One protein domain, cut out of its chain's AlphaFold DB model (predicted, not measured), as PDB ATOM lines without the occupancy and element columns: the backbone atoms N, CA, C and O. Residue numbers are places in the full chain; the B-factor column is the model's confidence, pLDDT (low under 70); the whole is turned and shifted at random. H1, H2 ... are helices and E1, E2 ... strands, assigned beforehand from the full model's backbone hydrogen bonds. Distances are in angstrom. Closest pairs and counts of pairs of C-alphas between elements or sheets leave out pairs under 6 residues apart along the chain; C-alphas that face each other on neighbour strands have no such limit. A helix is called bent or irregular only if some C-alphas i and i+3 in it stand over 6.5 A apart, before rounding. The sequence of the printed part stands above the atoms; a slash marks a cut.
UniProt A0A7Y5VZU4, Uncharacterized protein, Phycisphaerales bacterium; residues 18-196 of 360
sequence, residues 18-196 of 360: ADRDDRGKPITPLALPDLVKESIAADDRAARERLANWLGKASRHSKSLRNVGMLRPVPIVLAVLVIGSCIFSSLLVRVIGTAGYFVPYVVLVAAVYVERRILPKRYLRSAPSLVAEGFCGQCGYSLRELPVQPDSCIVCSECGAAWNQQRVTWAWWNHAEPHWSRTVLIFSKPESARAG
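This is residues 18 to 196 of the 360 residues of an uncharacterized protein of Phycisphaerales bacterium (UniProt A0A7Y5VZU4). The model is long and loose: H2 and H3 make a V at one end of its longest axis, the long helix H1 lies in the middle, and at the other end is a small head of loops with the short helix H4 and the tiny hairpin of E1 and E2. The later link, residues 165 to 190, makes a wide loop, of which residues 181 to 189 stick out, before H5 packs on H1. The printed part has 179 residues, with five named helices and two named strands in the order H1 H2 H3 H4 E1 E2 H5, and E1 and E2 form an antiparallel sheet. Under half of the residues are in named elements, and those are mostly helix. The whole is loose, with a radius of gyration of the C-alphas of 22.7 A and spans of 78 by 38 by 28 A.

Start at Ala 18 and pass through residues 18 to 41, which hold no named element. Find C-alpha 42 at (8.106, 36.934, -42.334); from there H1, residues 42 to 68, runs 38.9 A. H2, residues 74 to 101, is the longest helix by residues and measures 22.2 A; it has a kink of 142 degrees near residue 95 and is irregular, with C-alphas 95 and 98 lying 9.3 A apart. H3, residues 103 to 118, runs 21.3 A to C-alpha 118 at (35.306, 39.996, -61.175). Next come H4, residues 127 to 132, E1, residues 153 to 155, and E2, residues 162 to 164. H5, residues 191 to 194, ends at C-alpha 194 at (26.594, 57.778, -46.787).

Begin at H1: with residues 54 to 61 alone it touches H5, and the closest C-alphas, of Ala 58 and Ser 192, are 4.5 A apart. H1 and H4 are near each other, with 5 pairs of C-alphas within 10 A. H1 and H2 are only just apart, at 8.1 A. H2 touches H3 with its residues 82 to 89 alone, closest at the C-alphas of Ser 85 and Pro 104, 5.6 A; they run opposite ways at a steep tilt of 48 degrees. H1 and H3 are apart. In the hairpin of E1 and E2, antiparallel at 152 degrees, look for N 154 and O 163 at 2.7 A and N 163 and O 154 at 2.9 A, both within hydrogen-bond range. The closest C-alphas of H4 and E2, those of Val 131 and Trp 163, are 7.3 A apart. Every O i to N i+4 pair is within hydrogen-bond range in H3 and H4, against 22 of 23 in H1 and 18 of 24 in H2; H5 is too short for such a pair.

The two C-alphas farthest apart, those of Arg 94 and Pro 150, are 79.4 A apart. The printed part has no cut. The links from H4 to E1 and from E2 to H5 are long. Mean pLDDT of the printed part is 76.5; look for values under 70 at 58 residues, among them 61 to 79, 118 to 124 and 175 to 193.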
ATOM      1  N   ALA A  18      39.864  36.546 -33.656       57.72
ATOM      2  CA  ALA A  18      38.533  35.955 -33.612       57.72
ATOM      3  C   ALA A  18      37.619  37.000 -32.971       57.72
ATOM      4  O   ALA A  18      37.861  37.394 -31.825       57.72
ATOM      5  N   ASP A  19      36.642  37.489 -33.735       81.31
ATOM      6  CA  ASP A  19      35.576  38.293 -33.165       81.31
ATOM      7  C   ASP A  19      35.010  37.454 -32.003       81.31
ATOM      8  O   ASP A  19      34.778  36.249 -32.143       81.31
ATOM      9  N   ARG A  20      34.921  38.052 -30.819       91.25
ATOM     10  CA  ARG A  20      34.290  37.458 -29.639       91.25
ATOM     11  C   ARG A  20      33.025  38.251 -29.338       91.25
ATOM     12  O   ARG A  20      32.925  39.427 -29.701       91.25
ATOM     13  N   ASP A  21      32.059  37.594 -28.719       94.38
ATOM     14  CA  ASP A  21      30.927  38.284 -28.112       94.38
ATOM     15  C   ASP A  21      31.367  39.014 -26.823       94.38
ATOM     16  O   ASP A  21      32.537  38.952 -26.429       94.38
ATOM     17  N   ASP A  22      30.455  39.729 -26.165       93.44
ATOM     18  CA  ASP A  22      30.802  40.541 -24.988       93.44
ATOM     19  C   ASP A  22      31.056  39.711 -23.717       93.44
ATOM     20  O   ASP A  22      31.592  40.233 -22.743       93.44
ATOM     21  N   ARG A  23      30.759  38.403 -23.740       95.38
ATOM     22  CA  ARG A  23      31.154  37.430 -22.704       95.38
ATOM     23  C   ARG A  23      32.414  36.648 -23.081       95.38
ATOM     24  O   ARG A  23      32.798  35.704 -22.396       95.38
ATOM     25  N   GLY A  24      33.076  37.029 -24.171       93.75
ATOM     26  CA  GLY A  24      34.302  36.399 -24.633       93.75
ATOM     27  C   GLY A  24      34.097  35.091 -25.402       93.75
ATOM     28  O   GLY A  24      35.099  34.449 -25.733       93.75
ATOM     29  N   LYS A  25      32.866  34.686 -25.734       93.88
ATOM     30  CA  LYS A  25      32.598  33.513 -26.580       93.88
ATOM     31  C   LYS A  25      33.124  33.780 -27.993       93.88
ATOM     32  O   LYS A  25      32.835  34.839 -28.552       93.88
ATOM     33  N   PRO A  26      33.891  32.864 -28.606       92.56
ATOM     34  CA  PRO A  26      34.323  33.031 -29.988       92.56
ATOM     35  C   PRO A  26      33.112  32.988 -30.924       92.56
ATOM     36  O   PRO A  26      32.277  32.087 -30.829       92.56
ATOM     37  N   ILE A  27      33.036  33.942 -31.850       92.31
ATOM     38  CA  ILE A  27      31.966  34.013 -32.842       92.31
ATOM     39  C   ILE A  27      32.533  33.924 -34.256       92.31
ATOM     40  O   ILE A  27      33.606  34.440 -34.572       92.31
ATOM     41  N   THR A  28      31.773  33.284 -35.141       91.12
ATOM     42  CA  THR A  28      32.008  33.376 -36.584       91.12
ATOM     43  C   THR A  28      31.075  34.453 -37.120       91.12
ATOM     44  O   THR A  28      29.862  34.275 -37.038       91.12
ATOM     45  N   PRO A  29      31.587  35.586 -37.630       87.06
ATOM     46  CA  PRO A  29      30.714  36.667 -38.050       87.06
ATOM     47  C   PRO A  29      29.924  36.240 -39.283       87.06
ATOM     48  O   PRO A  29      30.511  35.766 -40.267       87.06
ATOM     49  N   LEU A  30      28.614  36.467 -39.238       90.44
ATOM     50  CA  LEU A  30      27.701  36.113 -40.315       90.44
ATOM     51  C   LEU A  30      28.080  36.834 -41.615       90.44
ATOM     52  O   LEU A  30      28.386  38.034 -41.617       90.44
ATOM     53  N   ALA A  31      28.059  36.123 -42.743       88.25
ATOM     54  CA  ALA A  31      28.182  36.777 -44.037       88.25
ATOM     55  C   ALA A  31      26.835  37.392 -44.442       88.25
ATOM     56  O   ALA A  31      25.776  36.808 -44.252       88.25
ATOM     57  N   LEU A  32      26.877  38.570 -45.065       87.44
ATOM     58  CA  LEU A  32      25.683  39.282 -45.541       87.44
ATOM     59  C   LEU A  32      24.699  38.441 -46.385       87.44
ATOM     60  O   LEU A  32      23.500  38.624 -46.197       87.44
ATOM     61  N   PRO A  33      25.141  37.545 -47.295       87.88
ATOM     62  CA  PRO A  33      24.219  36.676 -48.031       87.88
ATOM     63  C   PRO A  33      23.466  35.685 -47.139       87.88
ATOM     64  O   PRO A  33      22.344  35.312 -47.466       87.88
ATOM     65  N   ASP A  34      24.075  35.279 -46.024       89.31
ATOM     66  CA  ASP A  34      23.512  34.286 -45.110       89.31
ATOM     67  C   ASP A  34      22.480  34.921 -44.165       89.31
ATOM     68  O   ASP A  34      21.542  34.251 -43.750       89.31
ATOM     69  N   LEU A  35      22.552  36.243 -43.939       88.75
ATOM     70  CA  LEU A  35      21.565  36.999 -43.151       88.75
ATOM     71  C   LEU A  35      20.120  36.825 -43.657       88.75
ATOM     72  O   LEU A  35      19.181  36.909 -42.870       88.75
ATOM     73  N   VAL A  36      19.928  36.574 -44.956       88.81
ATOM     74  CA  VAL A  36      18.596  36.471 -45.584       88.81
ATOM     75  C   VAL A  36      18.079  35.025 -45.645       88.81
ATOM     76  O   VAL A  36      16.883  34.818 -45.838       88.81
ATOM     77  N   LYS A  37      18.942  34.012 -45.491       81.69
ATOM     78  CA  LYS A  37      18.580  32.609 -45.761       81.69
ATOM     79  C   LYS A  37      17.739  31.935 -44.669       81.69
ATOM     80  O   LYS A  37      17.082  30.949 -44.978       81.69
ATOM     81  N   GLU A  38      17.739  32.447 -43.438       69.94
ATOM     82  CA  GLU A  38      17.433  31.627 -42.250       69.94
ATOM     83  C   GLU A  38      16.410  32.256 -41.270       69.94
ATOM     84  O   GLU A  38      16.580  32.212 -40.056       69.94
ATOM     85  N   SER A  39      15.341  32.906 -41.752       65.19
ATOM     86  CA  SER A  39      14.323  33.509 -40.862       65.19
ATOM     87  C   SER A  39      13.011  32.722 -40.815       65.19
ATOM     88  O   SER A  39      12.392  32.499 -41.854       65.19
ATOM     89  N   ILE A  40      12.554  32.408 -39.600       66.88
ATOM     90  CA  ILE A  40      11.284  31.717 -39.320       66.88
ATOM     91  C   ILE A  40      10.078  32.681 -39.415       66.88
ATOM     92  O   ILE A  40       8.998  32.268 -39.824       66.88
ATOM     93  N   ALA A  41      10.260  33.976 -39.114       80.19
ATOM     94  CA  ALA A  41       9.204  34.996 -39.180       80.19
ATOM     95  C   ALA A  41       9.308  35.881 -40.442       80.19
ATOM     96  O   ALA A  41      10.396  36.320 -40.823       80.19
ATOM     97  N   ALA A  42       8.169  36.167 -41.084       79.31
ATOM     98  CA  ALA A  42       8.106  36.934 -42.334       79.31
ATOM     99  C   ALA A  42       8.551  38.404 -42.178       79.31
ATOM    100  O   ALA A  42       9.283  38.912 -43.031       79.31
ATOM    101  N   ASP A  43       8.179  39.063 -41.076       78.50
ATOM    102  CA  ASP A  43       8.522  40.474 -40.823       78.50
ATOM    103  C   ASP A  43      10.033  40.678 -40.629       78.50
ATOM    104  O   ASP A  43      10.635  41.611 -41.175       78.50
ATOM    105  N   ASP A  44      10.675  39.737 -39.936       84.44
ATOM    106  CA  ASP A  44      12.125  39.699 -39.746       84.44
ATOM    107  C   ASP A  44      12.867  39.564 -41.075       84.44
ATOM    108  O   ASP A  44      13.912  40.190 -41.276       84.44
ATOM    109  N   ARG A  45      12.322  38.787 -42.017       87.75
ATOM    110  CA  ARG A  45      12.929  38.586 -43.335       87.75
ATOM    111  C   ARG A  45      13.059  39.898 -44.099       87.75
ATOM    112  O   ARG A  45      14.135  40.203 -44.612       87.75
ATOM    113  N   ALA A  46      11.990  40.695 -44.141       85.81
ATOM    114  CA  ALA A  46      11.982  41.976 -44.843       85.81
ATOM    115  C   ALA A  46      12.944  42.990 -44.201       85.81
ATOM    116  O   ALA A  46      13.587  43.777 -44.900       85.81
ATOM    117  N   ALA A  47      13.068  42.990 -42.871       85.25
ATOM    118  CA  ALA A  47      14.048  43.817 -42.167       85.25
ATOM    119  C   ALA A  47      15.490  43.376 -42.478       85.25
ATOM    120  O   ALA A  47      16.318  44.208 -42.855       85.25
ATOM    121  N   ARG A  48      15.775  42.069 -42.414       88.31
ATOM    122  CA  ARG A  48      17.089  41.485 -42.731       88.31
ATOM    123  C   ARG A  48      17.503  41.721 -44.175       88.31
ATOM    124  O   ARG A  48      18.652  42.066 -44.422       88.31
ATOM    125  N   GLU A  49      16.589  41.578 -45.130       88.75
ATOM    126  CA  GLU A  49      16.871  41.817 -46.545       88.75
ATOM    127  C   GLU A  49      17.181  43.294 -46.814       88.75
ATOM    128  O   GLU A  49      18.155  43.613 -47.503       88.75
ATOM    129  N   ARG A  50      16.421  44.216 -46.209       86.12
ATOM    130  CA  ARG A  50      16.702  45.658 -46.278       86.12
ATOM    131  C   ARG A  50      18.057  45.995 -45.663       86.12
ATOM    132  O   ARG A  50      18.859  46.670 -46.313       86.12
ATOM    133  N   LEU A  51      18.353  45.465 -44.478       87.06
ATOM    134  CA  LEU A  51      19.636  45.666 -43.813       87.06
ATOM    135  C   LEU A  51      20.798  45.062 -44.618       87.06
ATOM    136  O   LEU A  51      21.816  45.723 -44.819       87.06
ATOM    137  N   ALA A  52      20.649  43.843 -45.144       88.94
ATOM    138  CA  ALA A  52      21.654  43.184 -45.978       88.94
ATOM    139  C   ALA A  52      21.943  43.991 -47.248       88.94
ATOM    140  O   ALA A  52      23.102  44.180 -47.632       88.94
ATOM    141  N   ASN A  53      20.895  44.515 -47.885       87.31
ATOM    142  CA  ASN A  53      21.014  45.378 -49.051       87.31
ATOM    143  C   ASN A  53      21.713  46.697 -48.704       87.31
ATOM    144  O   ASN A  53      22.615  47.114 -49.439       87.31
ATOM    145  N   TRP A  54      21.357  47.326 -47.581       85.38
ATOM    146  CA  TRP A  54      21.990  48.554 -47.106       85.38
ATOM    147  C   TRP A  54      23.467  48.335 -46.754       85.38
ATOM    148  O   TRP A  54      24.328  48.969 -47.361       85.38
ATOM    149  N   LEU A  55      23.800  47.369 -45.891       85.31
ATOM    150  CA  LEU A  55      25.178  47.004 -45.535       85.31
ATOM    151  C   LEU A  55      25.986  46.550 -46.762       85.31
ATOM    152  O   LEU A  55      27.168  46.872 -46.910       85.31
ATOM    153  N   GLY A  56      25.363  45.833 -47.698       85.38
ATOM    154  CA  GLY A  56      25.964  45.422 -48.965       85.38
ATOM    155  C   GLY A  56      26.286  46.604 -49.888       85.38
ATOM    156  O   GLY A  56      27.303  46.592 -50.584       85.38
ATOM    157  N   LYS A  57      25.450  47.643 -49.907       82.75
ATOM    158  CA  LYS A  57      25.707  48.915 -50.605       82.75
ATOM    159  C   LYS A  57      26.791  49.727 -49.877       82.75
ATOM    160  O   LYS A  57      27.796  50.092 -50.486       82.75
ATOM    161  N   ALA A  58      26.631  49.928 -48.573       80.62
ATOM    162  CA  ALA A  58      27.541  50.627 -47.669       80.62
ATOM    163  C   ALA A  58      28.980  50.083 -47.725       80.62
ATOM    164  O   ALA A  58      29.951  50.825 -47.897       80.62
ATOM    165  N   SER A  59      29.125  48.761 -47.650       79.00
ATOM    166  CA  SER A  59      30.412  48.062 -47.670       79.00
ATOM    167  C   SER A  59      31.187  48.251 -48.972       79.00
ATOM    168  O   SER A  59      32.402  48.475 -48.945       79.00
ATOM    169  N   ARG A  60      30.491  48.189 -50.115       75.06
ATOM    170  CA  ARG A  60      31.068  48.439 -51.442       75.06
ATOM    171  C   ARG A  60      31.647  49.846 -51.526       75.06
ATOM    172  O   ARG A  60      32.758  50.021 -52.020       75.06
ATOM    173  N   HIS A  61      30.941  50.825 -50.975       68.75
ATOM    174  CA  HIS A  61      31.384  52.211 -51.019       68.75
ATOM    175  C   HIS A  61      32.522  52.507 -50.043       68.75
ATOM    176  O   HIS A  61      33.472  53.182 -50.416       68.75
ATOM    177  N   SER A  62      32.507  51.929 -48.839       67.00
ATOM    178  CA  SER A  62      33.629  52.043 -47.897       67.00
ATOM    179  C   SER A  62      34.935  51.494 -48.491       67.00
ATOM    180  O   SER A  62      36.000  52.092 -48.325       67.00
ATOM    181  N   LYS A  63      34.864  50.384 -49.241       65.12
ATOM    182  CA  LYS A  63      36.022  49.835 -49.966       65.12
ATOM    183  C   LYS A  63      36.449  50.698 -51.134       65.12
ATOM    184  O   LYS A  63      37.647  50.914 -51.281       65.12
ATOM    185  N   SER A  64      35.486  51.200 -51.909       58.00
ATOM    186  CA  SER A  64      35.762  52.189 -52.946       58.00
ATOM    187  C   SER A  64      36.516  53.360 -52.323       58.00
ATOM    188  O   SER A  64      37.647  53.584 -52.707       58.00
ATOM    189  N   LEU A  65      36.026  53.973 -51.242       54.50
ATOM    190  CA  LEU A  65      36.681  55.097 -50.561       54.50
ATOM    191  C   LEU A  65      38.069  54.775 -49.981       54.50
ATOM    192  O   LEU A  65      38.969  55.609 -50.069       54.50
ATOM    193  N   ARG A  66      38.283  53.578 -49.414       58.00
ATOM    194  CA  ARG A  66      39.621  53.167 -48.941       58.00
ATOM    195  C   ARG A  66      40.591  53.004 -50.108       58.00
ATOM    196  O   ARG A  66      41.736  53.434 -50.005       58.00
ATOM    197  N   ASN A  67      40.106  52.470 -51.223       49.22
ATOM    198  CA  ASN A  67      40.854  52.439 -52.467       49.22
ATOM    199  C   ASN A  67      40.895  53.812 -53.142       49.22
ATOM    200  O   ASN A  67      41.805  54.022 -53.916       49.22
ATOM    201  N   VAL A  68      40.033  54.788 -52.829       47.69
ATOM    202  CA  VAL A  68      40.083  56.144 -53.415       47.69
ATOM    203  C   VAL A  68      41.281  56.940 -52.908       47.69
ATOM    204  O   VAL A  68      41.806  57.769 -53.641       47.69
ATOM    205  N   GLY A  69      41.835  56.608 -51.737       46.97
ATOM    206  CA  GLY A  69      43.189  57.054 -51.382       46.97
ATOM    207  C   GLY A  69      44.246  56.617 -52.413       46.97
ATOM    208  O   GLY A  69      45.170  57.373 -52.698       46.97
ATOM    209  N   MET A  70      44.048  55.445 -53.025       42.81
ATOM    210  CA  MET A  70      44.839  54.875 -54.125       42.81
ATOM    211  C   MET A  70      44.262  55.199 -55.525       42.81
ATOM    212  O   MET A  70      44.966  55.039 -56.513       42.81
ATOM    213  N   LEU A  71      43.026  55.719 -55.619       44.03
ATOM    214  CA  LEU A  71      42.365  56.244 -56.828       44.03
ATOM    215  C   LEU A  71      42.394  57.789 -56.867       44.03
ATOM    216  O   LEU A  71      41.724  58.391 -57.700       44.03
ATOM    217  N   ARG A  72      43.203  58.463 -56.036       52.22
ATOM    218  CA  ARG A  72      43.673  59.833 -56.314       52.22
ATOM    219  C   ARG A  72      44.217  59.985 -57.739       52.22
ATOM    220  O   ARG A  72      43.930  61.012 -58.349       52.22
ATOM    221  N   PRO A  73      44.927  58.990 -58.303       49.97
ATOM    222  CA  PRO A  73      45.252  59.011 -59.709       49.97
ATOM    223  C   PRO A  73      44.091  58.615 -60.614       49.97
ATOM    224  O   PRO A  73      44.288  58.745 -61.791       49.97
ATOM    225  N   VAL A  74      42.897  58.170 -60.205       54.72
ATOM    226  CA  VAL A  74      41.866  57.776 -61.193       54.72
ATOM    227  C   VAL A  74      41.375  58.875 -62.107       54.72
ATOM    228  O   VAL A  74      41.293  58.581 -63.286       54.72
ATOM    229  N   PRO A  75      41.099  60.120 -61.691       56.28
ATOM    230  CA  PRO A  75      40.856  61.164 -62.681       56.28
ATOM    231  C   PRO A  75      42.076  61.367 -63.591       56.28
ATOM    232  O   PRO A  75      41.894  61.629 -64.768       56.28
ATOM    233  N   ILE A  76      43.301  61.158 -63.090       58.91
ATOM    234  CA  ILE A  76      44.540  61.214 -63.883       58.91
ATOM    235  C   ILE A  76      44.665  59.999 -64.814       58.91
ATOM    236  O   ILE A  76      45.046  60.166 -65.953       58.91
ATOM    237  N   VAL A  77      44.312  58.791 -64.386       61.44
ATOM    238  CA  VAL A  77      44.390  57.528 -65.127       61.44
ATOM    239  C   VAL A  77      43.257  57.465 -66.129       61.44
ATOM    240  O   VAL A  77      43.477  56.988 -67.224       61.44
ATOM    241  N   LEU A  78      42.076  57.984 -65.796       64.25
ATOM    242  CA  LEU A  78      40.959  58.157 -66.711       64.25
ATOM    243  C   LEU A  78      41.285  59.260 -67.720       64.25
ATOM    244  O   LEU A  78      41.054  59.054 -68.896       64.25
ATOM    245  N   ALA A  79      41.882  60.384 -67.304       66.69
ATOM    246  CA  ALA A  79      42.363  61.410 -68.228       66.69
ATOM    247  C   ALA A  79      43.482  60.873 -69.129       66.69
ATOM    248  O   ALA A  79      43.413  61.065 -70.328       66.69
ATOM    249  N   VAL A  80      44.460  60.139 -68.598       70.38
ATOM    250  CA  VAL A  80      45.528  59.479 -69.366       70.38
ATOM    251  C   VAL A  80      44.954  58.385 -70.260       70.38
ATOM    252  O   VAL A  80      45.391  58.259 -71.396       70.38
ATOM    253  N   LEU A  81      43.953  57.630 -69.807       68.25
ATOM    254  CA  LEU A  81      43.259  56.637 -70.624       68.25
ATOM    255  C   LEU A  81      42.443  57.296 -71.717       68.25
ATOM    256  O   LEU A  81      42.431  56.746 -72.799       68.25
ATOM    257  N   VAL A  82      41.788  58.433 -71.468       68.81
ATOM    258  CA  VAL A  82      40.996  59.184 -72.452       68.81
ATOM    259  C   VAL A  82      41.913  59.883 -73.448       68.81
ATOM    260  O   VAL A  82      41.739  59.705 -74.643       68.81
ATOM    261  N   ILE A  83      42.932  60.607 -72.982       71.38
ATOM    262  CA  ILE A  83      43.949  61.259 -73.817       71.38
ATOM    263  C   ILE A  83      44.705  60.202 -74.626       71.38
ATOM    264  O   ILE A  83      44.799  60.309 -75.845       71.38
ATOM    265  N   GLY A  84      45.176  59.143 -73.967       73.12
ATOM    266  CA  GLY A  84      45.822  57.996 -74.598       73.12
ATOM    267  C   GLY A  84      44.890  57.289 -75.574       73.12
ATOM    268  O   GLY A  84      45.304  56.988 -76.682       73.12
ATOM    269  N   SER A  85      43.613  57.120 -75.227       68.81
ATOM    270  CA  SER A  85      42.555  56.628 -76.116       68.81
ATOM    271  C   SER A  85      42.406  57.506 -77.347       68.81
ATOM    272  O   SER A  85      42.268  56.980 -78.438       68.81
ATOM    273  N   CYS A  86      42.404  58.830 -77.201       68.44
ATOM    274  CA  CYS A  86      42.228  59.757 -78.311       68.44
ATOM    275  C   CYS A  86      43.440  59.736 -79.251       68.44
ATOM    276  O   CYS A  86      43.260  59.674 -80.464       68.44
ATOM    277  N   ILE A  87      44.658  59.697 -78.699       75.62
ATOM    278  CA  ILE A  87      45.906  59.526 -79.462       75.62
ATOM    279  C   ILE A  87      45.939  58.149 -80.140       75.62
ATOM    280  O   ILE A  87      46.333  58.014 -81.293       75.62
ATOM    281  N   PHE A  88      45.487  57.108 -79.445       74.88
ATOM    282  CA  PHE A  88      45.434  55.755 -79.983       74.88
ATOM    283  C   PHE A  88      44.313  55.594 -81.013       74.88
ATOM    284  O   PHE A  88      44.474  54.856 -81.975       74.88
ATOM    285  N   SER A  89      43.205  56.324 -80.869       70.75
ATOM    286  CA  SER A  89      42.079  56.318 -81.804       70.75
ATOM    287  C   SER A  89      42.455  56.986 -83.114       70.75
ATOM    288  O   SER A  89      42.060  56.486 -84.156       70.75
ATOM    289  N   SER A  90      43.256  58.055 -83.111       73.44
ATOM    290  CA  SER A  90      43.751  58.639 -84.366       73.44
ATOM    291  C   SER A  90      44.670  57.670 -85.123       73.44
ATOM    292  O   SER A  90      44.594  57.574 -86.347       73.44
ATOM    293  N   LEU A  91      45.467  56.876 -84.400       79.12
ATOM    294  CA  LEU A  91      46.252  55.768 -84.952       79.12
ATOM    295  C   LEU A  91      45.367  54.619 -85.457       79.12
ATOM    296  O   LEU A  91      45.546  54.160 -86.582       79.12
ATOM    297  N   LEU A  92      44.380  54.188 -84.672       75.00
ATOM    298  CA  LEU A  92      43.448  53.121 -85.043       75.00
ATOM    299  C   LEU A  92      42.588  53.509 -86.239       75.00
ATOM    300  O   LEU A  92      42.350  52.669 -87.096       75.00
ATOM    301  N   VAL A  93      42.152  54.763 -86.346       80.44
ATOM    302  CA  VAL A  93      41.339  55.228 -87.476       80.44
ATOM    303  C   VAL A  93      42.097  55.104 -88.794       80.44
ATOM    304  O   VAL A  93      41.496  54.790 -89.816       80.44
ATOM    305  N   ARG A  94      43.427  55.244 -88.778       83.25
ATOM    306  CA  ARG A  94      44.257  54.981 -89.963       83.25
ATOM    307  C   ARG A  94      44.316  53.499 -90.343       83.25
ATOM    308  O   ARG A  94      44.528  53.198 -91.509       83.25
ATOM    309  N   VAL A  95      44.141  52.587 -89.385       85.62
ATOM    310  CA  VAL A  95      44.283  51.132 -89.593       85.62
ATOM    311  C   VAL A  95      42.942  50.452 -89.880       85.62
ATOM    312  O   VAL A  95      42.847  49.630 -90.784       85.62
ATOM    313  N   ILE A  96      41.904  50.783 -89.115       83.50
ATOM    314  CA  ILE A  96      40.577  50.140 -89.132       83.50
ATOM    315  C   ILE A  96      39.448  51.115 -89.498       83.50
ATOM    316  O   ILE A  96      38.267  50.787 -89.378       83.50
ATOM    317  N   GLY A  97      39.787  52.319 -89.968       82.56
ATOM    318  CA  GLY A  97      38.812  53.314 -90.406       82.56
ATOM    319  C   GLY A  97      37.974  53.871 -89.255       82.56
ATOM    320  O   GLY A  97      38.378  53.895 -88.093       82.56
ATOM    321  N   THR A  98      36.757  54.309 -89.563       78.25
ATOM    322  CA  THR A  98      35.848  54.948 -88.593       78.25
ATOM    323  C   THR A  98      35.490  54.060 -87.395       78.25
ATOM    324  O   THR A  98      35.127  54.578 -86.339       78.25
ATOM    325  N   ALA A  99      35.661  52.737 -87.492       75.88
ATOM    326  CA  ALA A  99      35.476  51.821 -86.368       75.88
ATOM    327  C   ALA A  99      36.463  52.078 -85.206       75.88
ATOM    328  O   ALA A  99      36.137  51.804 -84.049       75.88
ATOM    329  N   GLY A 100      37.638  52.664 -85.484       74.00
ATOM    330  CA  GLY A 100      38.660  52.979 -84.481       74.00
ATOM    331  C   GLY A 100      38.177  53.910 -83.362       74.00
ATOM    332  O   GLY A 100      38.646  53.790 -82.232       74.00
ATOM    333  N   TYR A 101      37.180  54.764 -83.629       75.75
ATOM    334  CA  TYR A 101      36.595  55.666 -82.628       75.75
ATOM    335  C   TYR A 101      35.829  54.939 -81.509       75.75
ATOM    336  O   TYR A 101      35.680  55.484 -80.414       75.75
ATOM    337  N   PHE A 102      35.348  53.712 -81.745       72.75
ATOM    338  CA  PHE A 102      34.544  52.969 -80.766       72.75
ATOM    339  C   PHE A 102      35.379  52.111 -79.810       72.75
ATOM    340  O   PHE A 102      34.929  51.813 -78.704       72.75
ATOM    341  N   VAL A 103      36.604  51.745 -80.195       74.94
ATOM    342  CA  VAL A 103      37.511  50.908 -79.391       74.94
ATOM    343  C   VAL A 103      37.680  51.410 -77.949       74.94
ATOM    344  O   VAL A 103      37.496  50.608 -77.030       74.94
ATOM    345  N   PRO A 104      37.956  52.698 -77.678       69.25
ATOM    346  CA  PRO A 104      38.118  53.145 -76.298       69.25
ATOM    347  C   PRO A 104      36.831  53.110 -75.476       69.25
ATOM    348  O   PRO A 104      36.886  52.839 -74.277       69.25
ATOM    349  N   TYR A 105      35.671  53.318 -76.104       72.12
ATOM    350  CA  TYR A 105      34.384  53.141 -75.435       72.12
ATOM    351  C   TYR A 105      34.181  51.681 -75.028       72.12
ATOM    352  O   TYR A 105      33.785  51.415 -73.894       72.12
ATOM    353  N   VAL A 106      34.521  50.731 -75.906       71.44
ATOM    354  CA  VAL A 106      34.457  49.295 -75.600       71.44
ATOM    355  C   VAL A 106      35.418  48.933 -74.467       71.44
ATOM    356  O   VAL A 106      35.010  48.251 -73.529       71.44
ATOM    357  N   VAL A 107      36.657  49.434 -74.490       73.06
ATOM    358  CA  VAL A 107      37.648  49.204 -73.422       73.06
ATOM    359  C   VAL A 107      37.172  49.784 -72.089       73.06
ATOM    360  O   VAL A 107      37.267  49.112 -71.063       73.06
ATOM    361  N   LEU A 108      36.606  50.995 -72.086       73.44
ATOM    362  CA  LEU A 108      36.055  51.624 -70.885       73.44
ATOM    363  C   LEU A 108      34.880  50.815 -70.317       73.44
ATOM    364  O   LEU A 108      34.847  50.534 -69.118       73.44
ATOM    365  N   VAL A 109      33.930  50.405 -71.165       72.88
ATOM    366  CA  VAL A 109      32.782  49.581 -70.759       72.88
ATOM    367  C   VAL A 109      33.248  48.226 -70.227       72.88
ATOM    368  O   VAL A 109      32.769  47.792 -69.178       72.88
ATOM    369  N   ALA A 110      34.213  47.584 -70.889       70.62
ATOM    370  CA  ALA A 110      34.799  46.323 -70.448       70.62
ATOM    371  C   ALA A 110      35.511  46.471 -69.097       70.62
ATOM    372  O   ALA A 110      35.285  45.656 -68.205       70.62
ATOM    373  N   ALA A 111      36.294  47.534 -68.896       67.94
ATOM    374  CA  ALA A 111      36.960  47.814 -67.626       67.94
ATOM    375  C   ALA A 111      35.949  48.008 -66.484       67.94
ATOM    376  O   ALA A 111      36.067  47.365 -65.440       67.94
ATOM    377  N   VAL A 112      34.899  48.810 -66.704       70.62
ATOM    378  CA  VAL A 112      33.808  49.006 -65.732       70.62
ATOM    379  C   VAL A 112      33.057  47.697 -65.461       70.62
ATOM    380  O   VAL A 112      32.680  47.420 -64.321       70.62
ATOM    381  N   TYR A 113      32.833  46.870 -66.483       75.94
ATOM    382  CA  TYR A 113      32.172  45.572 -66.343       75.94
ATOM    383  C   TYR A 113      33.012  44.589 -65.517       75.94
ATOM    384  O   TYR A 113      32.498  43.990 -64.567       75.94
ATOM    385  N   VAL A 114      34.305  44.466 -65.830       69.56
ATOM    386  CA  VAL A 114      35.290  43.638 -65.118       69.56
ATOM    387  C   VAL A 114      35.387  44.061 -63.655       69.56
ATOM    388  O   VAL A 114      35.259  43.215 -62.770       69.56
ATOM    389  N   GLU A 115      35.523  45.362 -63.384       63.72
ATOM    390  CA  GLU A 115      35.566  45.899 -62.020       63.72
ATOM    391  C   GLU A 115      34.295  45.528 -61.236       63.72
ATOM    392  O   GLU A 115      34.359  45.102 -60.081       63.72
ATOM    393  N   ARG A 116      33.121  45.609 -61.874       65.06
ATOM    394  CA  ARG A 116      31.835  45.294 -61.235       65.06
ATOM    395  C   ARG A 116      31.588  43.800 -61.020       65.06
ATOM    396  O   ARG A 116      30.832  43.455 -60.107       65.06
ATOM    397  N   ARG A 117      32.148  42.922 -61.857       70.94
ATOM    398  CA  ARG A 117      31.838  41.479 -61.863       70.94
ATOM    399  C   ARG A 117      32.917  40.602 -61.243       70.94
ATOM    400  O   ARG A 117      32.561  39.646 -60.562       70.94
ATOM    401  N   ILE A 118      34.191  40.905 -61.480       59.28
ATOM    402  CA  ILE A 118      35.306  39.996 -61.175       59.28
ATOM    403  C   ILE A 118      35.906  40.271 -59.800       59.28
ATOM    404  O   ILE A 118      36.376  39.341 -59.148       59.28
ATOM    405  N   LEU A 119      35.851  41.514 -59.302       54.53
ATOM    406  CA  LEU A 119      36.347  41.803 -57.959       54.53
ATOM    407  C   LEU A 119      35.508  41.019 -56.939       54.53
ATOM    408  O   LEU A 119      34.312  41.297 -56.786       54.53
ATOM    409  N   PRO A 120      36.106  40.033 -56.237       52.84
ATOM    410  CA  PRO A 120      35.358  39.166 -55.352       52.84
ATOM    411  C   PRO A 120      34.674  40.044 -54.318       52.84
ATOM    412  O   PRO A 120      35.321  40.846 -53.629       52.84
ATOM    413  N   LYS A 121      33.350  39.890 -54.213       59.69
ATOM    414  CA  LYS A 121      32.536  40.487 -53.157       59.69
ATOM    415  C   LYS A 121      33.006  39.892 -51.835       59.69
ATOM    416  O   LYS A 121      32.410  38.973 -51.296       59.69
ATOM    417  N   ARG A 122      34.124  40.380 -51.299       60.59
ATOM    418  CA  ARG A 122      34.528  40.094 -49.926       60.59
ATOM    419  C   ARG A 122      33.486  40.797 -49.068       60.59
ATOM    420  O   ARG A 122      33.596  42.002 -48.837       60.59
ATOM    421  N   TYR A 123      32.435  40.078 -48.706       61.84
ATOM    422  CA  TYR A 123      31.385  40.588 -47.844       61.84
ATOM    423  C   TYR A 123      32.025  41.084 -46.550       61.84
ATOM    424  O   TYR A 123      32.954  40.461 -46.026       61.84
ATOM    425  N   LEU A 124      31.605  42.264 -46.091       65.12
ATOM    426  CA  LEU A 124      32.012  42.731 -44.776       65.12
ATOM    427  C   LEU A 124      31.376  41.788 -43.758       65.12
ATOM    428  O   LEU A 124      30.168  41.789 -43.570       65.12
ATOM    429  N   ARG A 125      32.222  40.960 -43.154       75.38
ATOM    430  CA  ARG A 125      31.940  40.252 -41.915       75.38
ATOM    431  C   ARG A 125      32.194  41.260 -40.804       75.38
ATOM    432  O   ARG A 125      33.346  41.560 -40.510       75.38
ATOM    433  N   SER A 126      31.141  41.893 -40.304       79.06
ATOM    434  CA  SER A 126      31.256  42.795 -39.159       79.06
ATOM    435  C   SER A 126      30.102  42.542 -38.207       79.06
ATOM    436  O   SER A 126      29.074  43.218 -38.288       79.06
ATOM    437  N   ALA A 127      30.308  41.597 -37.294       85.81
ATOM    438  CA  ALA A 127      29.431  41.395 -36.150       85.81
ATOM    439  C   ALA A 127      29.081  42.719 -35.431       85.81
ATOM    440  O   ALA A 127      27.901  42.925 -35.158       85.81
ATOM    441  N   PRO A 128      30.016  43.680 -35.233       87.12
ATOM    442  CA  PRO A 128      29.686  44.945 -34.576       87.12
ATOM    443  C   PRO A 128      28.617  45.780 -35.286       87.12
ATOM    444  O   PRO A 128      27.847  46.450 -34.610       87.12
ATOM    445  N   SER A 129      28.564  45.751 -36.624       88.62
ATOM    446  CA  SER A 129      27.555  46.515 -37.370       88.62
ATOM    447  C   SER A 129      26.187  45.842 -37.291       88.62
ATOM    448  O   SER A 129      25.199  46.535 -37.151       88.62
ATOM    449  N   LEU A 130      26.110  44.507 -37.325       91.44
ATOM    450  CA  LEU A 130      24.827  43.809 -37.164       91.44
ATOM    451  C   LEU A 130      24.226  44.063 -35.778       91.44
ATOM    452  O   LEU A 130      23.053  44.407 -35.683       91.44
ATOM    453  N   VAL A 131      25.053  43.975 -34.732       93.06
ATOM    454  CA  VAL A 131      24.633  44.215 -33.341       93.06
ATOM    455  C   VAL A 131      24.166  45.651 -33.152       93.06
ATOM    456  O   VAL A 131      23.141  45.875 -32.518       93.06
ATOM    457  N   ALA A 132      24.863  46.614 -33.761       89.62
ATOM    458  CA  ALA A 132      24.446  48.012 -33.751       89.62
ATOM    459  C   ALA A 132      23.044  48.215 -34.323       89.62
ATOM    460  O   ALA A 132      22.281  49.001 -33.773       89.62
ATOM    461  N   GLU A 133      22.699  47.459 -35.361       89.88
ATOM    462  CA  GLU A 133      21.403  47.513 -36.043       89.88
ATOM    463  C   GLU A 133      20.336  46.635 -35.352       89.88
ATOM    464  O   GLU A 133      19.201  46.527 -35.819       89.88
ATOM    465  N   GLY A 134      20.691  46.005 -34.225       92.56
ATOM    466  CA  GLY A 134      19.801  45.182 -33.411       92.56
ATOM    467  C   GLY A 134      19.743  43.703 -33.792       92.56
ATOM    468  O   GLY A 134      18.897  42.976 -33.285       92.56
ATOM    469  N   PHE A 135      20.642  43.214 -34.641       93.81
ATOM    470  CA  PHE A 135      20.712  41.800 -35.014       93.81
ATOM    471  C   PHE A 135      21.948  41.124 -34.416       93.81
ATOM    472  O   PHE A 135      23.021  41.708 -34.311       93.81
ATOM    473  N   CYS A 136      21.834  39.850 -34.059       94.81
ATOM    474  CA  CYS A 136      22.948  39.073 -33.538       94.81
ATOM    475  C   CYS A 136      24.101  39.031 -34.556       94.81
ATOM    476  O   CYS A 136      23.921  38.629 -35.704       94.81
ATOM    477  N   GLY A 137      25.314  39.391 -34.137       92.94
ATOM    478  CA  GLY A 137      26.487  39.411 -35.018       92.94
ATOM    479  C   GLY A 137      26.961  38.035 -35.507       92.94
ATOM    480  O   GLY A 137      27.751  37.974 -36.452       92.94
ATOM    481  N   GLN A 138      26.487  36.950 -34.882       94.56
ATOM    482  CA  GLN A 138      26.852  35.569 -35.213       94.56
ATOM    483  C   GLN A 138      25.834  34.883 -36.133       94.56
ATOM    484  O   GLN A 138      26.230  34.342 -37.158       94.56
ATOM    485  N   CYS A 139      24.544  34.898 -35.781       93.38
ATOM    486  CA  CYS A 139      23.488  34.206 -36.540       93.38
ATOM    487  C   CYS A 139      22.486  35.151 -37.222       93.38
ATOM    488  O   CYS A 139      21.655  34.709 -38.003       93.38
ATOM    489  N   GLY A 140      22.532  36.457 -36.940       92.50
ATOM    490  CA  GLY A 140      21.603  37.423 -37.531       92.50
ATOM    491  C   GLY A 140      20.193  37.400 -36.939       92.50
ATOM    492  O   GLY A 140      19.319  38.080 -37.469       92.50
ATOM    493  N   TYR A 141      19.956  36.648 -35.858       93.06
ATOM    494  CA  TYR A 141      18.683  36.662 -35.137       93.06
ATOM    495  C   TYR A 141      18.384  38.045 -34.548       93.06
ATOM    496  O   TYR A 141      19.299  38.734 -34.091       93.06
ATOM    497  N   SER A 142      17.117  38.456 -34.565       93.00
ATOM    498  CA  SER A 142      16.695  39.743 -34.016       93.00
ATOM    499  C   SER A 142      16.935  39.780 -32.505       93.00
ATOM    500  O   SER A 142      16.516  38.886 -31.780       93.00
ATOM    501  N   LEU A 143      17.622  40.807 -32.009       94.62
ATOM    502  CA  LEU A 143      17.803  41.029 -30.569       94.62
ATOM    503  C   LEU A 143      16.632  41.813 -29.962       94.62
ATOM    504  O   LEU A 143      16.672  42.187 -28.790       94.62
ATOM    505  N   ARG A 144      15.604  42.090 -30.766       92.00
ATOM    506  CA  ARG A 144      14.384  42.765 -30.344       92.00
ATOM    507  C   ARG A 144      13.670  41.936 -29.280       92.00
ATOM    508  O   ARG A 144      13.563  40.724 -29.414       92.00
ATOM    509  N   GLU A 145      13.168  42.616 -28.249       90.38
ATOM    510  CA  GLU A 145      12.324  42.032 -27.190       90.38
ATOM    511  C   GLU A 145      12.985  40.915 -26.359       90.38
ATOM    512  O   GLU A 145      12.349  40.345 -25.474       90.38
ATOM    513  N   LEU A 146      14.276  40.638 -26.564       95.12
ATOM    514  CA  LEU A 146      15.022  39.729 -25.703       95.12
ATOM    515  C   LEU A 146      15.332  40.407 -24.359       95.12
ATOM    516  O   LEU A 146      15.714  41.582 -24.333       95.12
ATOM    517  N   PRO A 147      15.198  39.684 -23.232       97.12
ATOM    518  CA  PRO A 147      15.454  40.248 -21.919       97.12
ATOM    519  C   PRO A 147      16.937  40.582 -21.751       97.12
ATOM    520  O   PRO A 147      17.825  39.800 -22.103       97.12
ATOM    521  N   VAL A 148      17.196  41.749 -21.169       97.44
ATOM    522  CA  VAL A 148      18.539  42.162 -20.760       97.44
ATOM    523  C   VAL A 148      18.877  41.442 -19.457       97.44
ATOM    524  O   VAL A 148      18.108  41.488 -18.497       97.44
ATOM    525  N   GLN A 149      20.010  40.749 -19.427       98.06
ATOM    526  CA  GLN A 149      20.492  40.045 -18.241       98.06
ATOM    527  C   GLN A 149      21.164  41.019 -17.246       98.06
ATOM    528  O   GLN A 149      21.469  42.157 -17.614       98.06
ATOM    529  N   PRO A 150      21.414  40.613 -15.982       97.62
ATOM    530  CA  PRO A 150      21.985  41.497 -14.953       97.62
ATOM    531  C   PRO A 150      23.346  42.118 -15.305       97.62
ATOM    532  O   PRO A 150      23.702  43.171 -14.788       97.62
ATOM    533  N   ASP A 151      24.099  41.499 -16.215       96.00
ATOM    534  CA  ASP A 151      25.365  42.002 -16.760       96.00
ATOM    535  C   ASP A 151      25.179  42.998 -17.922       96.00
ATOM    536  O   ASP A 151      26.122  43.298 -18.654       96.00
ATOM    537  N   SER A 152      23.958  43.505 -18.119       95.50
ATOM    538  CA  SER A 152      23.575  44.391 -19.225       95.50
ATOM    539  C   SER A 152      23.747  43.772 -20.618       95.50
ATOM    540  O   SER A 152      23.773  44.495 -21.618       95.50
ATOM    541  N   CYS A 153      23.860  42.444 -20.718       97.00
ATOM    542  CA  CYS A 153      23.948  41.744 -21.992       97.00
ATOM    543  C   CYS A 153      22.600  41.158 -22.417       97.00
ATOM    544  O   CYS A 153      21.834  40.622 -21.619       97.00
ATOM    545  N   ILE A 154      22.339  41.215 -23.717       97.50
ATOM    546  CA  ILE A 154      21.259  40.518 -24.401       97.50
ATOM    547  C   ILE A 154      21.842  39.217 -24.945       97.50
ATOM    548  O   ILE A 154      22.758  39.234 -25.773       97.50
ATOM    549  N   VAL A 155      21.319  38.082 -24.487       97.88
ATOM    550  CA  VAL A 155      21.743  36.762 -24.964       97.88
ATOM    551  C   VAL A 155      20.819  36.325 -26.092       97.88
ATOM    552  O   VAL A 155      19.610  36.222 -25.912       97.88
ATOM    553  N   CYS A 156      21.391  36.071 -27.265       96.62
ATOM    554  CA  CYS A 156      20.662  35.584 -28.427       96.62
ATOM    555  C   CYS A 156      20.078  34.189 -28.153       96.62
ATOM    556  O   CYS A 156      20.832  33.267 -27.840       96.62
ATOM    557  N   SER A 157      18.766  34.024 -28.331       95.38
ATOM    558  CA  SER A 157      18.052  32.762 -28.089       95.38
ATOM    559  C   SER A 157      18.473  31.614 -29.012       95.38
ATOM    560  O   SER A 157      18.395  30.463 -28.604       95.38
ATOM    561  N   GLU A 158      18.955  31.916 -30.222       94.31
ATOM    562  CA  GLU A 158      19.334  30.899 -31.215       94.31
ATOM    563  C   GLU A 158      20.741  30.335 -30.976       94.31
ATOM    564  O   GLU A 158      20.945  29.135 -30.832       94.31
ATOM    565  N   CYS A 159      21.752  31.210 -30.939       95.38
ATOM    566  CA  CYS A 159      23.160  30.793 -30.901       95.38
ATOM    567  C   CYS A 159      23.828  30.972 -29.528       95.38
ATOM    568  O   CYS A 159      24.994  30.601 -29.347       95.38
ATOM    569  N   GLY A 160      23.139  31.597 -28.570       96.69
ATOM    570  CA  GLY A 160      23.657  31.882 -27.233       96.69
ATOM    571  C   GLY A 160      24.795  32.906 -27.182       96.69
ATOM    572  O   GLY A 160      25.502  32.948 -26.181       96.69
ATOM    573  N   ALA A 161      25.042  33.672 -28.250       96.81
ATOM    574  CA  ALA A 161      25.985  34.793 -28.207       96.81
ATOM    575  C   ALA A 161      25.410  35.950 -27.379       96.81
ATOM    576  O   ALA A 161      24.220  36.257 -27.496       96.81
ATOM    577  N   ALA A 162      26.248  36.596 -26.576       97.50
ATOM    578  CA  ALA A 162      25.874  37.677 -25.673       97.50
ATOM    579  C   ALA A 162      26.394  39.036 -26.157       97.50
ATOM    580  O   ALA A 162      27.582  39.206 -26.430       97.50
ATOM    581  N   TRP A 163      25.498  40.017 -26.227       95.81
ATOM    582  CA  TRP A 163      25.801  41.360 -26.716       95.81
ATOM    583  C   TRP A 163      25.385  42.406 -25.697       95.81
ATOM    584  O   TRP A 163      24.233  42.427 -25.278       95.81
ATOM    585  N   ASN A 164      26.279  43.306 -25.319       93.88
ATOM    586  CA  ASN A 164      25.959  44.397 -24.415       93.88
ATOM    587  C   ASN A 164      24.861  45.279 -25.033       93.88
ATOM    588  O   ASN A 164      24.985  45.717 -26.180       93.88
ATOM    589  N   GLN A 165      23.798  45.556 -24.276       93.56
ATOM    590  CA  GLN A 165      22.649  46.339 -24.735       93.56
ATOM    591  C   GLN A 165      23.069  47.708 -25.289       93.56
ATOM    592  O   GLN A 165      22.515  48.162 -26.285       93.56
ATOM    593  N   GLN A 166      24.097  48.338 -24.714       87.62
ATOM    594  CA  GLN A 166      24.604  49.639 -25.161       87.62
ATOM    595  C   GLN A 166      25.215  49.597 -26.570       87.62
ATOM    596  O   GLN A 166      25.370  50.635 -27.214       87.62
ATOM    597  N   ARG A 167      25.566  48.406 -27.080       86.94
ATOM    598  CA  ARG A 167      26.034  48.234 -28.461       86.94
ATOM    599  C   ARG A 167      24.897  48.255 -29.471       86.94
ATOM    600  O   ARG A 167      25.200  48.498 -30.635       86.94
ATOM    601  N   VAL A 168      23.651  48.018 -29.054       90.12
ATOM    602  CA  VAL A 168      22.453  48.100 -29.898       90.12
ATOM    603  C   VAL A 168      22.017  49.557 -29.965       90.12
ATOM    604  O   VAL A 168      21.311  50.067 -29.103       90.12
ATOM    605  N   THR A 169      22.503  50.258 -30.981       80.75
ATOM    606  CA  THR A 169      22.425  51.722 -31.041       80.75
ATOM    607  C   THR A 169      21.403  52.236 -32.033       80.75
ATOM    608  O   THR A 169      20.881  53.339 -31.882       80.75
ATOM    609  N   TRP A 170      21.127  51.436 -33.054       76.06
ATOM    610  CA  TRP A 170      20.289  51.802 -34.176       76.06
ATOM    611  C   TRP A 170      19.373  50.646 -34.553       76.06
ATOM    612  O   TRP A 170      19.397  50.137 -35.660       76.06
ATOM    613  N   ALA A 171      18.578  50.197 -33.583       77.75
ATOM    614  CA  ALA A 171      17.590  49.145 -33.771       77.75
ATOM    615  C   ALA A 171      16.780  49.369 -35.062       77.75
ATOM    616  O   ALA A 171      15.924  50.254 -35.121       77.75
ATOM    617  N   TRP A 172      17.046  48.563 -36.094       78.62
ATOM    618  CA  TRP A 172      16.534  48.789 -37.450       78.62
ATOM    619  C   TRP A 172      15.000  48.808 -37.499       78.62
ATOM    620  O   TRP A 172      14.401  49.447 -38.359       78.62
ATOM    621  N   TRP A 173      14.353  48.140 -36.541       75.44
ATOM    622  CA  TRP A 173      12.899  48.093 -36.390       75.44
ATOM    623  C   TRP A 173      12.266  49.379 -35.840       75.44
ATOM    624  O   TRP A 173      11.071  49.575 -36.033       75.44
ATOM    625  N   ASN A 174      13.024  50.260 -35.177       74.12
ATOM    626  CA  ASN A 174      12.505  51.520 -34.624       74.12
ATOM    627  C   ASN A 174      12.516  52.670 -35.637       74.12
ATOM    628  O   ASN A 174      11.989  53.751 -35.369       74.12
ATOM    629  N   HIS A 175      13.123  52.462 -36.799       66.50
ATOM    630  CA  HIS A 175      13.188  53.475 -37.833       66.50
ATOM    631  C   HIS A 175      12.147  53.154 -38.896       66.50
ATOM    632  O   HIS A 175      12.295  52.202 -39.661       66.50
ATOM    633  N   ALA A 176      11.099  53.989 -38.962       55.97
ATOM    634  CA  ALA A 176      10.358  54.159 -40.207       55.97
ATOM    635  C   ALA A 176      11.410  54.354 -41.297       55.97
ATOM    636  O   ALA A 176      12.327  55.158 -41.079       55.97
ATOM    637  N   GLU A 177      11.331  53.552 -42.368       56.59
ATOM    638  CA  GLU A 177      12.312  53.542 -43.458       56.59
ATOM    639  C   GLU A 177      12.816  54.956 -43.651       56.59
ATOM    640  O   GLU A 177      11.987  55.860 -43.809       56.59
ATOM    641  N   PRO A 178      14.126  55.194 -43.505       53.56
ATOM    642  CA  PRO A 178      14.594  56.555 -43.447       53.56
ATOM    643  C   PRO A 178      14.171  57.160 -44.793       53.56
ATOM    644  O   PRO A 178      14.525  56.642 -45.849       53.56
ATOM    645  N   HIS A 179      13.242  58.120 -44.718       44.12
ATOM    646  CA  HIS A 179      12.338  58.528 -45.797       44.12
ATOM    647  C   HIS A 179      13.126  59.311 -46.842       44.12
ATOM    648  O   HIS A 179      13.055  60.527 -46.964       44.12
ATOM    649  N   TRP A 180      14.012  58.641 -47.556       52.16
ATOM    650  CA  TRP A 180      14.874  59.299 -48.514       52.16
ATOM    651  C   TRP A 180      14.036  59.438 -49.765       52.16
ATOM    652  O   TRP A 180      13.707  58.443 -50.410       52.16
ATOM    653  N   SER A 181      13.618  60.674 -50.038       42.50
ATOM    654  CA  SER A 181      12.785  61.012 -51.181       42.50
ATOM    655  C   SER A 181      13.335  60.323 -52.428       42.50
ATOM    656  O   SER A 181      14.468  60.528 -52.865       42.50
ATOM    657  N   ARG A 182      12.514  59.430 -52.982       47.94
ATOM    658  CA  ARG A 182      12.832  58.581 -54.138       47.94
ATOM    659  C   ARG A 182      13.004  59.389 -55.430       47.94
ATOM    660  O   ARG A 182      13.192  58.804 -56.493       47.94
ATOM    661  N   THR A 183      12.937  60.717 -55.350       44.06
ATOM    662  CA  THR A 183      13.173  61.666 -56.435       44.06
ATOM    663  C   THR A 183      14.668  61.724 -56.746       44.06
ATOM    664  O   THR A 183      15.394  62.672 -56.454       44.06
ATOM    665  N   VAL A 184      15.141  60.633 -57.341       43.97
ATOM    666  CA  VAL A 184      16.461  60.511 -57.941       43.97
ATOM    667  C   VAL A 184      16.466  61.379 -59.196       43.97
ATOM    668  O   VAL A 184      16.118  60.932 -60.285       43.97
ATOM    669  N   LEU A 185      16.873  62.641 -59.059       50.56
ATOM    670  CA  LEU A 185      17.522  63.309 -60.181       50.56
ATOM    671  C   LEU A 185      18.755  62.474 -60.548       50.56
ATOM    672  O   LEU A 185      19.462  62.005 -59.660       50.56
ATOM    673  N   ILE A 186      19.020  62.314 -61.845       50.59
ATOM    674  CA  ILE A 186      20.061  61.451 -62.451       50.59
ATOM    675  C   ILE A 186      21.477  61.665 -61.850       50.59
ATOM    676  O   ILE A 186      22.368  60.837 -62.030       50.59
ATOM    677  N   PHE A 187      21.678  62.732 -61.071       50.53
ATOM    678  CA  PHE A 187      22.936  63.107 -60.428       50.53
ATOM    679  C   PHE A 187      22.964  63.005 -58.891       50.53
ATOM    680  O   PHE A 187      23.997  63.324 -58.297       50.53
ATOM    681  N   SER A 188      21.893  62.579 -58.209       50.97
ATOM    682  CA  SER A 188      21.961  62.381 -56.756       50.97
ATOM    683  C   SER A 188      22.818  61.153 -56.425       50.97
ATOM    684  O   SER A 188      22.691  60.077 -57.014       50.97
ATOM    685  N   LYS A 189      23.782  61.332 -55.511       53.91
ATOM    686  CA  LYS A 189      24.730  60.272 -55.148       53.91
ATOM    687  C   LYS A 189      23.978  59.052 -54.591       53.91
ATOM    688  O   LYS A 189      23.060  59.224 -53.790       53.91
ATOM    689  N   PRO A 190      24.395  57.821 -54.939       54.38
ATOM    690  CA  PRO A 190      23.759  56.616 -54.424       54.38
ATOM    691  C   PRO A 190      23.879  56.549 -52.896       54.38
ATOM    692  O   PRO A 190      24.926  56.890 -52.349       54.38
ATOM    693  N   GLU A 191      22.843  56.033 -52.224       54.59
ATOM    694  CA  GLU A 191      22.736  55.830 -50.761       54.59
ATOM    695  C   GLU A 191      24.010  55.292 -50.097       54.59
ATOM    696  O   GLU A 191      24.348  55.630 -48.966       54.59
ATOM    697  N   SER A 192      24.753  54.457 -50.820       52.28
ATOM    698  CA  SER A 192      26.010  53.870 -50.372       52.28
ATOM    699  C   SER A 192      27.088  54.908 -50.032       52.28
ATOM    700  O   SER A 192      27.968  54.637 -49.221       52.28
ATOM    701  N   ALA A 193      27.005  56.106 -50.621       58.75
ATOM    702  CA  ALA A 193      27.888  57.243 -50.377       58.75
ATOM    703  C   ALA A 193      27.690  57.916 -49.018       58.75
ATOM    704  O   ALA A 193      28.348  58.918 -48.740       58.75
ATOM    705  N   ARG A 194      26.825  57.356 -48.169       73.50
ATOM    706  CA  ARG A 194      26.594  57.778 -46.787       73.50
ATOM    707  C   ARG A 194      27.190  56.816 -45.764       73.50
ATOM    708  O   ARG A 194      27.191  57.128 -44.593       73.50
ATOM    709  N   ALA A 195      27.728  55.662 -46.146       82.62
ATOM    710  CA  ALA A 195      28.283  54.741 -45.155       82.62
ATOM    711  C   ALA A 195      29.717  55.107 -44.775       82.62
ATOM    712  O   ALA A 195      30.602  55.089 -45.632       82.62
ATOM    713  N   GLY A 196      29.952  55.361 -43.493       85.31
ATOM    714  CA  GLY A 196      31.286  55.508 -42.931       85.31
ATOM    715  C   GLY A 196      31.503  54.578 -41.747       85.31
ATOM    716  O   GLY A 196      30.694  53.691 -41.480       85.31
TER     717      GLY A 196